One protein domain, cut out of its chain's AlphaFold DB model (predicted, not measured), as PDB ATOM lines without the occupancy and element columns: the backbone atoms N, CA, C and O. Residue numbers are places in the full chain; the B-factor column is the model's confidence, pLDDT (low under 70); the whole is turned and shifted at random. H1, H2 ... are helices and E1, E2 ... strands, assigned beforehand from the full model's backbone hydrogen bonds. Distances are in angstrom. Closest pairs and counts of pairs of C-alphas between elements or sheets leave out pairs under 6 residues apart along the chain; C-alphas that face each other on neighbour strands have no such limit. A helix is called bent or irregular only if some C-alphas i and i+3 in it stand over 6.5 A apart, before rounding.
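Overview. This is residues 128 to 230 of the 422 residues of the protein "Lysine N-acyltransferase MbtK" of Pseudonocardia sp. Ae707_Ps1 (UniProt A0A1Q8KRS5). The long helices H2 and H3 meet near residues 168 and 178 and open as a V, with H4 bridging the space between their other halves. H1 folds alongside H2, and the small two-stranded hairpin of E1 and E2 lies on the opposite side of H2 from H1, with E1 next to H2. The printed part has 103 residues, with four named helices and then two named strands, H1 H2 H3 H4 E1 E2; the sheet, in the order E1 - E2, is antiparallel and the class is mostly helix. The whole is compact, with a radius of gyration of the C-alphas of 13.9 A and spans of 41 by 38 by 22 A.

Arrangement. Begin at the sheet, where E1, residues 213 to 216, and E2, residues 226 to 229, form an antiparallel hairpin; look for N 214 and O 228 at 2.8 A and N 216 and O 226 at 2.9 A, both within hydrogen-bond range. Next find H2, residues 148 to 168: its closest C-alpha to E1 is that of Ala 157, 5.6 A from that of Arg 216, while H2 and E2 are apart. H1, residues 130 to 142, touches H2 in a helical hairpin, closest at the C-alphas of His 140 and Ala 155, 5.8 A, at a shallow tilt of 18 degrees, opposite ways. With its residues 165 to 168 alone H2 touches H3, residues 175 to 195, closest at the C-alphas of Val 168 and Glu 178, 5.8 A, at a steep tilt of 42 degrees. H3 touches H4, residues 200 to 210, closest at the C-alphas of Arg 193 and Arg 202, 5.2 A; their tilt of 36 degrees is only just steep. H4 touches H1, closest at the C-alphas of Arg 138 and Val 201, 6.4 A. Every O i to N i+4 pair is within hydrogen-bond range in H1, H3 and H4, but 11 of 17 in H2.

Along the chain. Find C-alpha 130 at (40.033, -20.816, -10.197), where H1 begins; it runs 18.2 A to residue 142. H2 runs 28.3 A from residue 148 to 168, with a kink of 29 degrees near residue 161; it is only just irregular, C-alphas 162 and 165 being 6.6 A apart. H3 starts at C-alpha 175, (30.319, -5.213, -21.371), and covers 30.0 A to residue 195. H4, residues 200 to 210, is 15.1 A long; E1, 213 to 216, is 9.3 A. E2 runs 10.2 A from residue 226 to C-alpha 229 at (45.762, -9.041, -26.157).

Size, cuts and confidence. The two C-alphas farthest apart, those of Thr 145 and Glu 176, are 41.8 A apart. The printed part has no cut, and no link is long. The mean pLDDT of the printed part is 90.5; look to residues 143 to 146 for the values under 70.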
ATOM      1  N   ALA A 128      34.905 -19.096  -8.863       96.12
ATOM      2  CA  ALA A 128      34.802 -20.447  -8.318       96.12
ATOM      3  C   ALA A 128      35.613 -21.471  -9.136       96.12
ATOM      4  O   ALA A 128      36.145 -22.433  -8.579       96.12
ATOM      5  N   ALA A 129      35.764 -21.249 -10.445       96.25
ATOM      6  CA  ALA A 129      36.549 -22.108 -11.330       96.25
ATOM      7  C   ALA A 129      38.075 -21.987 -11.146       96.25
ATOM      8  O   ALA A 129      38.806 -22.840 -11.654       96.25
ATOM      9  N   VAL A 130      38.582 -20.992 -10.399       97.38
ATOM     10  CA  VAL A 130      40.033 -20.816 -10.197       97.38
ATOM     11  C   VAL A 130      40.670 -22.018  -9.493       97.38
ATOM     12  O   VAL A 130      41.755 -22.434  -9.879       97.38
ATOM     13  N   GLY A 131      40.004 -22.634  -8.511       95.88
ATOM     14  CA  GLY A 131      40.533 -23.827  -7.827       95.88
ATOM     15  C   GLY A 131      40.815 -24.995  -8.790       95.88
ATOM     16  O   GLY A 131      41.968 -25.428  -8.891       95.88
ATOM     17  N   PRO A 132      39.804 -25.468  -9.545       95.88
ATOM     18  CA  PRO A 132      39.993 -26.447 -10.617       95.88
ATOM     19  C   PRO A 132      41.033 -26.025 -11.668       95.88
ATOM     20  O   PRO A 132      41.812 -26.860 -12.127       95.88
ATOM     21  N   ALA A 133      41.103 -24.733 -12.012       95.12
ATOM     22  CA  ALA A 133      42.096 -24.209 -12.954       95.12
ATOM     23  C   ALA A 133      43.534 -24.365 -12.461       95.12
ATOM     24  O   ALA A 133      44.398 -24.778 -13.229       95.12
ATOM     25  N   LEU A 134      43.797 -24.107 -11.179       95.25
ATOM     26  CA  LEU A 134      45.123 -24.311 -10.594       95.25
ATOM     27  C   LEU A 134      45.511 -25.792 -10.564       95.25
ATOM     28  O   LEU A 134      46.674 -26.127 -10.785       95.25
ATOM     29  N   ALA A 135      44.551 -26.691 -10.323       93.44
ATOM     30  CA  ALA A 135      44.796 -28.130 -10.401       93.44
ATOM     31  C   ALA A 135      45.185 -28.555 -11.829       93.44
ATOM     32  O   ALA A 135      46.199 -29.234 -12.005       93.44
ATOM     33  N   ALA A 136      44.451 -28.085 -12.843       92.00
ATOM     34  CA  ALA A 136      44.772 -28.337 -14.247       92.00
ATOM     35  C   ALA A 136      46.128 -27.726 -14.651       92.00
ATOM     36  O   ALA A 136      46.943 -28.385 -15.293       92.00
ATOM     37  N   LEU A 137      46.424 -26.496 -14.217       92.62
ATOM     38  CA  LEU A 137      47.705 -25.831 -14.472       92.62
ATOM     39  C   LEU A 137      48.882 -26.635 -13.903       92.62
ATOM     40  O   LEU A 137      49.870 -26.863 -14.601       92.62
ATOM     41  N   ARG A 138      48.767 -27.126 -12.663       91.75
ATOM     42  CA  ARG A 138      49.778 -28.002 -12.048       91.75
ATOM     43  C   ARG A 138      49.982 -29.291 -12.844       91.75
ATOM     44  O   ARG A 138      51.124 -29.711 -13.005       91.75
ATOM     45  N   GLN A 139      48.911 -29.891 -13.368       88.56
ATOM     46  CA  GLN A 139      48.993 -31.087 -14.215       88.56
ATOM     47  C   GLN A 139      49.712 -30.811 -15.544       88.56
ATOM     48  O   GLN A 139      50.628 -31.553 -15.901       88.56
ATOM     49  N   HIS A 140      49.366 -29.724 -16.241       86.25
ATOM     50  CA  HIS A 140      50.040 -29.315 -17.484       86.25
ATOM     51  C   HIS A 140      51.535 -29.087 -17.287       86.25
ATOM     52  O   HIS A 140      52.358 -29.464 -18.122       86.25
ATOM     53  N   LEU A 141      51.902 -28.468 -16.166       87.25
ATOM     54  CA  LEU A 141      53.293 -28.153 -15.875       87.25
ATOM     55  C   LEU A 141      54.076 -29.356 -15.322       87.25
ATOM     56  O   LEU A 141      55.306 -29.324 -15.387       87.25
ATOM     57  N   SER A 142      53.413 -30.417 -14.844       81.38
ATOM     58  CA  SER A 142      54.067 -31.620 -14.302       81.38
ATOM     59  C   SER A 142      54.363 -32.718 -15.334       81.38
ATOM     60  O   SER A 142      55.323 -33.464 -15.145       81.38
ATOM     61  N   HIS A 143      53.601 -32.826 -16.430       64.12
ATOM     62  CA  HIS A 143      53.783 -33.888 -17.433       64.12
ATOM     63  C   HIS A 143      54.872 -33.519 -18.462       64.12
ATOM     64  O   HIS A 143      54.848 -32.446 -19.067       64.12
ATOM     65  N   ALA A 144      55.859 -34.403 -18.654       45.94
ATOM     66  CA  ALA A 144      57.084 -34.120 -19.406       45.94
ATOM     67  C   ALA A 144      57.159 -34.850 -20.758       45.94
ATOM     68  O   ALA A 144      57.287 -36.069 -20.797       45.94
ATOM     69  N   THR A 145      57.196 -34.073 -21.847       53.59
ATOM     70  CA  THR A 145      57.785 -34.454 -23.154       53.59
ATOM     71  C   THR A 145      58.383 -33.252 -23.913       53.59
ATOM     72  O   THR A 145      59.323 -33.441 -24.677       53.59
ATOM     73  N   ASN A 146      57.928 -32.011 -23.652       57.66
ATOM     74  CA  ASN A 146      58.399 -30.773 -24.305       57.66
ATOM     75  C   ASN A 146      59.060 -29.761 -23.331       57.66
ATOM     76  O   ASN A 146      58.824 -29.774 -22.117       57.66
ATOM     77  N   GLY A 147      59.872 -28.838 -23.869       77.75
ATOM     78  CA  GLY A 147      60.565 -27.784 -23.105       77.75
ATOM     79  C   GLY A 147      59.633 -26.854 -22.304       77.75
ATOM     80  O   GLY A 147      58.464 -26.677 -22.647       77.75
ATOM     81  N   ALA A 148      60.148 -26.238 -21.230       78.44
ATOM     82  CA  ALA A 148      59.356 -25.477 -20.248       78.44
ATOM     83  C   ALA A 148      58.509 -24.338 -20.855       78.44
ATOM     84  O   ALA A 148      57.337 -24.194 -20.516       78.44
ATOM     85  N   ALA A 149      59.058 -23.579 -21.808       80.12
ATOM     86  CA  ALA A 149      58.337 -22.484 -22.463       80.12
ATOM     87  C   ALA A 149      57.174 -22.964 -23.353       80.12
ATOM     88  O   ALA A 149      56.163 -22.278 -23.477       80.12
ATOM     89  N   ALA A 150      57.290 -24.138 -23.984       81.81
ATOM     90  CA  ALA A 150      56.184 -24.718 -24.747       81.81
ATOM     91  C   ALA A 150      55.040 -25.133 -23.810       81.81
ATOM     92  O   ALA A 150      53.899 -24.753 -24.052       81.81
ATOM     93  N   ARG A 151      55.371 -25.788 -22.687       82.81
ATOM     94  CA  ARG A 151      54.400 -26.166 -21.648       82.81
ATOM     95  C   ARG A 151      53.656 -24.964 -21.069       82.81
ATOM     96  O   ARG A 151      52.440 -25.016 -20.936       82.81
ATOM     97  N   ALA A 152      54.355 -23.869 -20.776       86.06
ATOM     98  CA  ALA A 152      53.719 -22.651 -20.271       86.06
ATOM     99  C   ALA A 152      52.713 -22.054 -21.274       86.06
ATOM    100  O   ALA A 152      51.628 -21.625 -20.880       86.06
ATOM    101  N   ARG A 153      53.036 -22.070 -22.577       88.88
ATOM    102  CA  ARG A 153      52.112 -21.619 -23.633       88.88
ATOM    103  C   ARG A 153      50.893 -22.528 -23.760       88.88
ATOM    104  O   ARG A 153      49.776 -22.024 -23.826       88.88
ATOM    105  N   ASP A 154      51.101 -23.842 -23.760       88.19
ATOM    106  CA  ASP A 154      50.014 -24.825 -23.815       88.19
ATOM    107  C   ASP A 154      49.077 -24.699 -22.610       88.19
ATOM    108  O   ASP A 154      47.861 -24.634 -22.780       88.19
ATOM    109  N   ALA A 155      49.640 -24.558 -21.409       90.44
ATOM    110  CA  ALA A 155      48.867 -24.348 -20.194       90.44
ATOM    111  C   ALA A 155      48.076 -23.029 -20.227       90.44
ATOM    112  O   ALA A 155      46.910 -23.002 -19.842       90.44
ATOM    113  N   CYS A 156      48.679 -21.938 -20.716       93.06
ATOM    114  CA  CYS A 156      47.986 -20.661 -20.906       93.06
ATOM    115  C   CYS A 156      46.774 -20.803 -21.832       93.06
ATOM    116  O   CYS A 156      45.685 -20.339 -21.493       93.06
ATOM    117  N   ALA A 157      46.950 -21.458 -22.982       90.50
ATOM    118  CA  ALA A 157      45.860 -21.689 -23.920       90.50
ATOM    119  C   ALA A 157      44.741 -22.521 -23.267       90.50
ATOM    120  O   ALA A 157      43.610 -22.056 -23.160       90.50
ATOM    121  N   ALA A 158      45.076 -23.695 -22.727       89.88
ATOM    122  CA  ALA A 158      44.088 -24.650 -22.227       89.88
ATOM    123  C   ALA A 158      43.369 -24.204 -20.939       89.88
ATOM    124  O   ALA A 158      42.187 -24.497 -20.754       89.88
ATOM    125  N   VAL A 159      44.074 -23.533 -20.021       94.31
ATOM    126  CA  VAL A 159      43.546 -23.213 -18.684       94.31
ATOM    127  C   VAL A 159      42.969 -21.804 -18.627       94.31
ATOM    128  O   VAL A 159      41.867 -21.613 -18.108       94.31
ATOM    129  N   LEU A 160      43.685 -20.809 -19.156       95.12
ATOM    130  CA  LEU A 160      43.234 -19.422 -19.102       95.12
ATOM    131  C   LEU A 160      42.325 -19.087 -20.288       95.12
ATOM    132  O   LEU A 160      41.172 -18.717 -20.069       95.12
ATOM    133  N   LEU A 161      42.832 -19.214 -21.518       92.81
ATOM    134  CA  LEU A 161      42.138 -18.716 -22.712       92.81
ATOM    135  C   LEU A 161      40.890 -19.530 -23.063       92.81
ATOM    136  O   LEU A 161      39.845 -18.940 -23.327       92.81
ATOM    137  N   ASP A 162      40.994 -20.856 -23.021       89.44
ATOM    138  CA  ASP A 162      39.902 -21.770 -23.379       89.44
ATOM    139  C   ASP A 162      39.130 -22.262 -22.140       89.44
ATOM    140  O   ASP A 162      38.037 -22.819 -22.243       89.44
ATOM    141  N   GLY A 163      39.678 -22.024 -20.943       92.31
ATOM    142  CA  GLY A 163      39.096 -22.430 -19.669       92.31
ATOM    143  C   GLY A 163      38.409 -21.284 -18.924       92.31
ATOM    144  O   GLY A 163      37.180 -21.216 -18.851       92.31
ATOM    145  N   LEU A 164      39.191 -20.406 -18.298       94.88
ATOM    146  CA  LEU A 164      38.672 -19.376 -17.392       94.88
ATOM    147  C   LEU A 164      38.008 -18.197 -18.115       94.88
ATOM    148  O   LEU A 164      36.928 -17.775 -17.709       94.88
ATOM    149  N   LEU A 165      38.611 -17.663 -19.180       94.12
ATOM    150  CA  LEU A 165      38.093 -16.461 -19.846       94.12
ATOM    151  C   LEU A 165      36.683 -16.633 -20.441       94.12
ATOM    152  O   LEU A 165      35.864 -15.736 -20.238       94.12
ATOM    153  N   PRO A 166      36.314 -17.756 -21.090       91.94
ATOM    154  CA  PRO A 166      34.961 -17.934 -21.620       91.94
ATOM    155  C   PRO A 166      33.878 -17.896 -20.532       91.94
ATOM    156  O   PRO A 166      32.747 -17.489 -20.797       91.94
ATOM    157  N   ARG A 167      34.221 -18.256 -19.286       93.38
ATOM    158  CA  ARG A 167      33.301 -18.221 -18.133       93.38
ATOM    159  C   ARG A 167      32.926 -16.799 -17.712       93.38
ATOM    160  O   ARG A 167      31.840 -16.595 -17.178       93.38
ATOM    161  N   VAL A 168      33.756 -15.801 -18.019       94.00
ATOM    162  CA  VAL A 168      33.425 -14.378 -17.810       94.00
ATOM    163  C   VAL A 168      32.160 -13.992 -18.595       94.00
ATOM    164  O   VAL A 168      31.273 -13.319 -18.058       94.00
ATOM    165  N   ALA A 169      32.036 -14.501 -19.823       89.88
ATOM    166  CA  ALA A 169      30.917 -14.236 -20.727       89.88
ATOM    167  C   ALA A 169      29.690 -15.152 -20.509       89.88
ATOM    168  O   ALA A 169      28.650 -14.942 -21.129       89.88
ATOM    169  N   ALA A 170      29.785 -16.167 -19.639       86.69
ATOM    170  CA  ALA A 170      28.713 -17.145 -19.412       86.69
ATOM    171  C   ALA A 170      27.582 -16.656 -18.483       86.69
ATOM    172  O   ALA A 170      26.546 -17.315 -18.391       86.69
ATOM    173  N   GLY A 171      27.758 -15.537 -17.774       78.25
ATOM    174  CA  GLY A 171      26.689 -14.948 -16.959       78.25
ATOM    175  C   GLY A 171      25.802 -13.972 -17.742       78.25
ATOM    176  O   GLY A 171      25.777 -13.985 -18.969       78.25
ATOM    177  N   ALA A 172      25.082 -13.094 -17.031       82.56
ATOM    178  CA  ALA A 172      24.319 -12.004 -17.651       82.56
ATOM    179  C   ALA A 172      25.193 -11.217 -18.655       82.56
ATOM    180  O   ALA A 172      26.327 -10.877 -18.283       82.56
ATOM    181  N   PRO A 173      24.694 -10.979 -19.884       79.75
ATOM    182  CA  PRO A 173      25.416 -10.258 -20.927       79.75
ATOM    183  C   PRO A 173      25.562  -8.774 -20.571       79.75
ATOM    184  O   PRO A 173      24.816  -8.239 -19.749       79.75
ATOM    185  N   GLY A 174      26.521  -8.112 -21.206       84.31
ATOM    186  CA  GLY A 174      26.803  -6.691 -21.067       84.31
ATOM    187  C   GLY A 174      28.274  -6.439 -20.757       84.31
ATOM    188  O   GLY A 174      28.821  -6.988 -19.800       84.31
ATOM    189  N   ALA A 175      28.899  -5.534 -21.513       83.81
ATOM    190  CA  ALA A 175      30.319  -5.213 -21.371       83.81
ATOM    191  C   ALA A 175      30.707  -4.767 -19.947       83.81
ATOM    192  O   ALA A 175      31.740  -5.195 -19.439       83.81
ATOM    193  N   GLU A 176      29.875  -3.963 -19.276       87.44
ATOM    194  CA  GLU A 176      30.105  -3.545 -17.882       87.44
ATOM    195  C   GLU A 176      30.075  -4.735 -16.915       87.44
ATOM    196  O   GLU A 176      30.917  -4.853 -16.024       87.44
ATOM    197  N   THR A 177      29.141  -5.662 -17.133       92.06
ATOM    198  CA  THR A 177      28.998  -6.863 -16.309       92.06
ATOM    199  C   THR A 177      30.171  -7.819 -16.523       92.06
ATOM    200  O   THR A 177      30.730  -8.346 -15.559       92.06
ATOM    201  N   GLU A 178      30.581  -8.031 -17.775       93.69
ATOM    202  CA  GLU A 178      31.764  -8.829 -18.099       93.69
ATOM    203  C   GLU A 178      33.042  -8.201 -17.541       93.69
ATOM    204  O   GLU A 178      33.875  -8.924 -17.001       93.69
ATOM    205  N   ARG A 179      33.183  -6.870 -17.595       93.12
ATOM    206  CA  ARG A 179      34.324  -6.160 -17.000       93.12
ATOM    207  C   ARG A 179      34.389  -6.383 -15.489       93.12
ATOM    208  O   ARG A 179      35.442  -6.767 -14.995       93.12
ATOM    209  N   ALA A 180      33.265  -6.261 -14.782       94.25
ATOM    210  CA  ALA A 180      33.210  -6.516 -13.342       94.25
ATOM    211  C   ALA A 180      33.597  -7.966 -12.983       94.25
ATOM    212  O   ALA A 180      34.348  -8.199 -12.036       94.25
ATOM    213  N   ARG A 181      33.131  -8.957 -13.759       95.25
ATOM    214  CA  ARG A 181      33.524 -10.366 -13.565       95.25
ATOM    215  C   ARG A 181      34.988 -10.621 -13.896       95.25
ATOM    216  O   ARG A 181      35.631 -11.414 -13.213       95.25
ATOM    217  N   LEU A 182      35.500  -9.976 -14.939       95.19
ATOM    218  CA  LEU A 182      36.900 -10.057 -15.330       95.19
ATOM    219  C   LEU A 182      37.796  -9.485 -14.229       95.19
ATOM    220  O   LEU A 182      38.770 -10.125 -13.858       95.19
ATOM    221  N   ASP A 183      37.424  -8.347 -13.645       95.88
ATOM    222  CA  ASP A 183      38.164  -7.736 -12.541       95.88
ATOM    223  C   ASP A 183      38.116  -8.621 -11.276       95.88
ATOM    224  O   ASP A 183      39.138  -8.808 -10.612       95.88
ATOM    225  N   ALA A 184      36.974  -9.260 -10.985       96.88
ATOM    226  CA  ALA A 184      36.858 -10.240  -9.900       96.88
ATOM    227  C   ALA A 184      37.726 -11.495 -10.134       96.88
ATOM    228  O   ALA A 184      38.404 -11.962  -9.213       96.88
ATOM    229  N   LEU A 185      37.750 -12.022 -11.364       97.50
ATOM    230  CA  LEU A 185      38.631 -13.123 -11.762       97.50
ATOM    231  C   LEU A 185      40.106 -12.731 -11.597       97.50
ATOM    232  O   LEU A 185      40.866 -13.480 -10.985       97.50
ATOM    233  N   THR A 186      40.499 -11.552 -12.087       97.94
ATOM    234  CA  THR A 186      41.858 -11.015 -11.935       97.94
ATOM    235  C   THR A 186      42.247 -10.936 -10.460       97.94
ATOM    236  O   THR A 186      43.296 -11.453 -10.083       97.94
ATOM    237  N   GLY A 187      41.387 -10.378  -9.598       98.19
ATOM    238  CA  GLY A 187      41.636 -10.312  -8.154       98.19
ATOM    239  C   GLY A 187      41.813 -11.693  -7.514       98.19
ATOM    240  O   GLY A 187      42.737 -11.907  -6.726       98.19
ATOM    241  N   ARG A 188      40.987 -12.674  -7.900       98.44
ATOM    242  CA  ARG A 188      41.114 -14.052  -7.405       98.44
ATOM    243  C   ARG A 188      42.417 -14.719  -7.852       98.44
ATOM    244  O   ARG A 188      43.008 -15.451  -7.053       98.44
ATOM    245  N   LEU A 189      42.841 -14.487  -9.096       98.44
ATOM    246  CA  LEU A 189      44.098 -14.993  -9.655       98.44
ATOM    247  C   LEU A 189      45.320 -14.347  -8.990       98.44
ATOM    248  O   LEU A 189      46.297 -15.047  -8.741       98.44
ATOM    249  N   VAL A 190      45.257 -13.053  -8.649       98.44
ATOM    250  CA  VAL A 190      46.299 -12.371  -7.859       98.44
ATOM    251  C   VAL A 190      46.462 -13.046  -6.501       98.44
ATOM    252  O   VAL A 190      47.565 -13.475  -6.176       98.44
ATOM    253  N   GLY A 191      45.367 -13.237  -5.757       98.31
ATOM    254  CA  GLY A 191      45.422 -13.941  -4.470       98.31
ATOM    255  C   GLY A 191      45.968 -15.365  -4.610       98.31
ATOM    256  O   GLY A 191      46.857 -15.765  -3.872       98.31
ATOM    257  N   ALA A 192      45.516 -16.105  -5.631       98.06
ATOM    258  CA  ALA A 192      46.036 -17.441  -5.920       98.06
ATOM    259  C   ALA A 192      47.546 -17.459  -6.206       98.06
ATOM    260  O   ALA A 192      48.236 -18.354  -5.733       98.06
ATOM    261  N   ARG A 193      48.065 -16.487  -6.967       98.06
ATOM    262  CA  ARG A 193      49.504 -16.353  -7.240       98.06
ATOM    263  C   ARG A 193      50.287 -16.080  -5.960       98.06
ATOM    264  O   ARG A 193      51.375 -16.621  -5.788       98.06
ATOM    265  N   ASP A 194      49.763 -15.208  -5.107       97.94
ATOM    266  CA  ASP A 194      50.460 -14.774  -3.899       97.94
ATOM    267  C   ASP A 194      50.536 -15.908  -2.863       97.94
ATOM    268  O   ASP A 194      51.593 -16.085  -2.248       97.94
ATOM    269  N   ASP A 195      49.478 -16.725  -2.780       97.62
ATOM    270  CA  ASP A 195      49.391 -17.941  -1.962       97.62
ATOM    271  C   ASP A 195      50.211 -19.124  -2.528       97.62
ATOM    272  O   ASP A 195      50.591 -20.032  -1.787       97.62
ATOM    273  N   GLU A 196      50.481 -19.152  -3.839       97.00
ATOM    274  CA  GLU A 196      51.232 -20.237  -4.482       97.00
ATOM    275  C   GLU A 196      52.719 -20.187  -4.096       97.00
ATOM    276  O   GLU A 196      53.373 -19.139  -4.152       97.00
ATOM    277  N   ALA A 197      53.300 -21.341  -3.761       95.00
ATOM    278  CA  ALA A 197      54.734 -21.447  -3.511       95.00
ATOM    279  C   ALA A 197      55.561 -21.045  -4.757       95.00
ATOM    280  O   ALA A 197      55.099 -21.226  -5.888       95.00
ATOM    281  N   PRO A 198      56.793 -20.524  -4.587       95.88
ATOM    282  CA  PRO A 198      57.673 -20.222  -5.712       95.88
ATOM    283  C   PRO A 198      57.860 -21.427  -6.639       95.88
ATOM    284  O   PRO A 198      58.170 -22.531  -6.187       95.88
ATOM    285  N   GLY A 199      57.683 -21.207  -7.940       92.12
ATOM    286  CA  GLY A 199      57.808 -22.248  -8.949       92.12
ATOM    287  C   GLY A 199      56.953 -21.990 -10.191       92.12
ATOM    288  O   GLY A 199      56.280 -20.962 -10.288       92.12
ATOM    289  N   PRO A 200      56.908 -22.959 -11.124       91.88
ATOM    290  CA  PRO A 200      56.347 -22.762 -12.463       91.88
ATOM    291  C   PRO A 200      54.882 -22.309 -12.497       91.88
ATOM    292  O   PRO A 200      54.468 -21.615 -13.422       91.88
ATOM    293  N   VAL A 201      54.084 -22.705 -11.502       94.06
ATOM    294  CA  VAL A 201      52.670 -22.315 -11.386       94.06
ATOM    295  C   VAL A 201      52.555 -20.836 -11.030       94.06
ATOM    296  O   VAL A 201      51.827 -20.102 -11.697       94.06
ATOM    297  N   ARG A 202      53.309 -20.389 -10.017       96.06
ATOM    298  CA  ARG A 202      53.373 -18.981  -9.612       96.06
ATOM    299  C   ARG A 202      53.904 -18.112 -10.749       96.06
ATOM    300  O   ARG A 202      53.345 -17.045 -10.993       96.06
ATOM    301  N   ASP A 203      54.911 -18.591 -11.476       94.31
ATOM    302  CA  ASP A 203      55.485 -17.893 -12.633       94.31
ATOM    303  C   ASP A 203      54.467 -17.757 -13.775       94.31
ATOM    304  O   ASP A 203      54.320 -16.679 -14.352       94.31
ATOM    305  N   ALA A 204      53.712 -18.822 -14.072       94.94
ATOM    306  CA  ALA A 204      52.654 -18.791 -15.081       94.94
ATOM    307  C   ALA A 204      51.537 -17.803 -14.709       94.94
ATOM    308  O   ALA A 204      51.149 -16.984 -15.540       94.94
ATOM    309  N   LEU A 205      51.065 -17.827 -13.457       97.12
ATOM    310  CA  LEU A 205      50.083 -16.858 -12.961       97.12
ATOM    311  C   LEU A 205      50.628 -15.426 -13.004       97.12
ATOM    312  O   LEU A 205      49.910 -14.509 -13.394       97.12
ATOM    313  N   GLY A 206      51.897 -15.235 -12.634       96.69
ATOM    314  CA  GLY A 206      52.594 -13.956 -12.752       96.69
ATOM    315  C   GLY A 206      52.547 -13.431 -14.183       96.69
ATOM    316  O   GLY A 206      52.043 -12.335 -14.403       96.69
ATOM    317  N   SER A 207      52.959 -14.258 -15.146       95.56
ATOM    318  CA  SER A 207      52.925 -13.927 -16.572       95.56
ATOM    319  C   SER A 207      51.512 -13.589 -17.060       95.56
ATOM    320  O   SER A 207      51.327 -12.570 -17.722       95.56
ATOM    321  N   TRP A 208      50.491 -14.367 -16.687       96.50
ATOM    322  CA  TRP A 208      49.100 -14.079 -17.060       96.50
ATOM    323  C   TRP A 208      48.587 -12.743 -16.518       96.50
ATOM    324  O   TRP A 208      47.697 -12.148 -17.118       96.50
ATOM    325  N   LEU A 209      49.111 -12.280 -15.386       96.88
ATOM    326  CA  LEU A 209      48.665 -11.057 -14.722       96.88
ATOM    327  C   LEU A 209      49.478  -9.817 -15.118       96.88
ATOM    328  O   LEU A 209      49.041  -8.707 -14.826       96.88
ATOM    329  N   SER A 210      50.643  -9.982 -15.754       95.00
ATOM    330  CA  SER A 210      51.538  -8.868 -16.094       95.00
ATOM    331  C   SER A 210      51.791  -8.696 -17.586       95.00
ATOM    332  O   SER A 210      51.994  -7.569 -18.035       95.00
ATOM    333  N   GLU A 211      51.806  -9.778 -18.365       94.50
ATOM    334  CA  GLU A 211      52.165  -9.696 -19.777       94.50
ATOM    335  C   GLU A 211      51.022  -9.088 -20.603       94.50
ATOM    336  O   GLU A 211      49.874  -9.530 -20.494       94.50
ATOM    337  N   PRO A 212      51.300  -8.112 -21.488       92.56
ATOM    338  CA  PRO A 212      50.268  -7.462 -22.299       92.56
ATOM    339  C   PRO A 212      49.661  -8.389 -23.361       92.56
ATOM    340  O   PRO A 212      48.578  -8.114 -23.889       92.56
ATOM    341  N   TYR A 213      50.343  -9.493 -23.673       93.50
ATOM    342  CA  TYR A 213      49.908 -10.467 -24.660       93.50
ATOM    343  C   TYR A 213      49.972 -11.882 -24.102       93.50
ATOM    344  O   TYR A 213      50.906 -12.244 -23.391       93.50
ATOM    345  N   LEU A 214      49.006 -12.700 -24.506       93.88
ATOM    346  CA  LEU A 214      48.950 -14.118 -24.191       93.88
ATOM    347  C   LEU A 214      49.202 -14.955 -25.452       93.88
ATOM    348  O   LEU A 214      48.769 -14.575 -26.547       93.88
ATOM    349  N   PRO A 215      49.889 -16.101 -25.327       92.38
ATOM    350  CA  PRO A 215      50.038 -17.056 -26.414       92.38
ATOM    351  C   PRO A 215      48.703 -17.761 -26.674       92.38
ATOM    352  O   PRO A 215      48.113 -18.341 -25.765       92.38
ATOM    353  N   ARG A 216      48.253 -17.767 -27.928       90.19
ATOM    354  CA  ARG A 216      47.041 -18.468 -28.359       90.19
ATOM    355  C   ARG A 216      47.318 -19.365 -29.558       90.19
ATOM    356  O   ARG A 216      48.086 -19.006 -30.450       90.19
ATOM    357  N   ARG A 217      46.641 -20.511 -29.592       88.25
ATOM    358  CA  ARG A 217      46.528 -21.358 -30.782       88.25
ATOM    359  C   ARG A 217      45.342 -20.867 -31.620       88.25
ATOM    360  O   ARG A 217      44.230 -20.846 -31.089       88.25
ATOM    361  N   PRO A 218      45.548 -20.417 -32.867       90.88
ATOM    362  CA  PRO A 218      44.428 -20.083 -33.736       90.88
ATOM    363  C   PRO A 218      43.652 -21.334 -34.157       90.88
ATOM    364  O   PRO A 218      44.178 -22.449 -34.120       90.88
ATOM    365  N   VAL A 219      42.388 -21.133 -34.530       91.19
ATOM    366  CA  VAL A 219      41.462 -22.221 -34.885       91.19
ATOM    367  C   VAL A 219      41.370 -22.378 -36.401       91.19
ATOM    368  O   VAL A 219      41.481 -23.494 -36.911       91.19
ATOM    369  N   LEU A 220      41.204 -21.262 -37.110       92.94
ATOM    370  CA  LEU A 220      41.010 -21.178 -38.556       92.94
ATOM    371  C   LEU A 220      42.304 -20.803 -39.288       92.94
ATOM    372  O   LEU A 220      42.540 -21.276 -40.398       92.94
ATOM    373  N   HIS A 221      43.137 -19.948 -38.687       92.44
ATOM    374  CA  HIS A 221      44.402 -19.509 -39.279       92.44
ATOM    375  C   HIS A 221      45.468 -20.621 -39.220       92.44
ATOM    376  O   HIS A 221      45.596 -21.281 -38.189       92.44
ATOM    377  N   PRO A 222      46.297 -20.819 -40.268       89.50
ATOM    378  CA  PRO A 222      47.245 -21.940 -40.323       89.50
ATOM    379  C   PRO A 222      48.445 -21.824 -39.369       89.50
ATOM    380  O   PRO A 222      49.127 -22.816 -39.125       89.50
ATOM    381  N   SER A 223      48.737 -20.638 -38.828       87.88
ATOM    382  CA  SER A 223      49.829 -20.449 -37.855       87.88
ATOM    383  C   SER A 223      49.712 -21.379 -36.644       87.88
ATOM    384  O   SER A 223      48.649 -21.529 -36.062       87.88
ATOM    385  N   ALA A 224      50.835 -21.919 -36.169       86.25
ATOM    386  CA  ALA A 224      50.834 -22.751 -34.963       86.25
ATOM    387  C   ALA A 224      50.509 -21.957 -33.681       86.25
ATOM    388  O   ALA A 224      49.875 -22.481 -32.766       86.25
ATOM    389  N   TRP A 225      50.968 -20.704 -33.612       88.25
ATOM    390  CA  TRP A 225      50.790 -19.808 -32.472       88.25
ATOM    391  C   TRP A 225      50.650 -18.363 -32.933       88.25
ATOM    392  O   TRP A 225      51.251 -17.963 -33.927       88.25
ATOM    393  N   GLN A 226      49.898 -17.585 -32.162       90.06
ATOM    394  CA  GLN A 226      49.769 -16.137 -32.284       90.06
ATOM    395  C   GLN A 226      49.806 -15.494 -30.893       90.06
ATOM    396  O   GLN A 226      49.605 -16.164 -29.874       90.06
ATOM    397  N   ARG A 227      50.036 -14.181 -30.848       91.75
ATOM    398  CA  ARG A 227      49.808 -13.371 -29.648       91.75
ATOM    399  C   ARG A 227      48.420 -12.760 -29.704       91.75
ATOM    400  O   ARG A 227      48.035 -12.229 -30.734       91.75
ATOM    401  N   VAL A 228      47.701 -12.777 -28.592       91.38
ATOM    402  CA  VAL A 228      46.444 -12.035 -28.433       91.38
ATOM    403  C   VAL A 228      46.545 -11.091 -27.250       91.38
ATOM    404  O   VAL A 228      47.272 -11.376 -26.299       91.38
ATOM    405  N   ARG A 229      45.827  -9.967 -27.294       91.00
ATOM    406  CA  ARG A 229      45.762  -9.041 -26.157       91.00
ATOM    407  C   ARG A 229      45.281  -9.760 -24.907       91.00
ATOM    408  O   ARG A 229      44.323 -10.529 -24.959       91.00
ATOM    409  N   ASN A 230      45.942  -9.475 -23.795       93.81
ATOM    410  CA  ASN A 230      45.571 -10.012 -22.503       93.81
ATOM    411  C   ASN A 230      44.411  -9.200 -21.896       93.81
ATOM    412  O   ASN A 230      44.628  -8.054 -21.506       93.81
TER     413      ASN A 230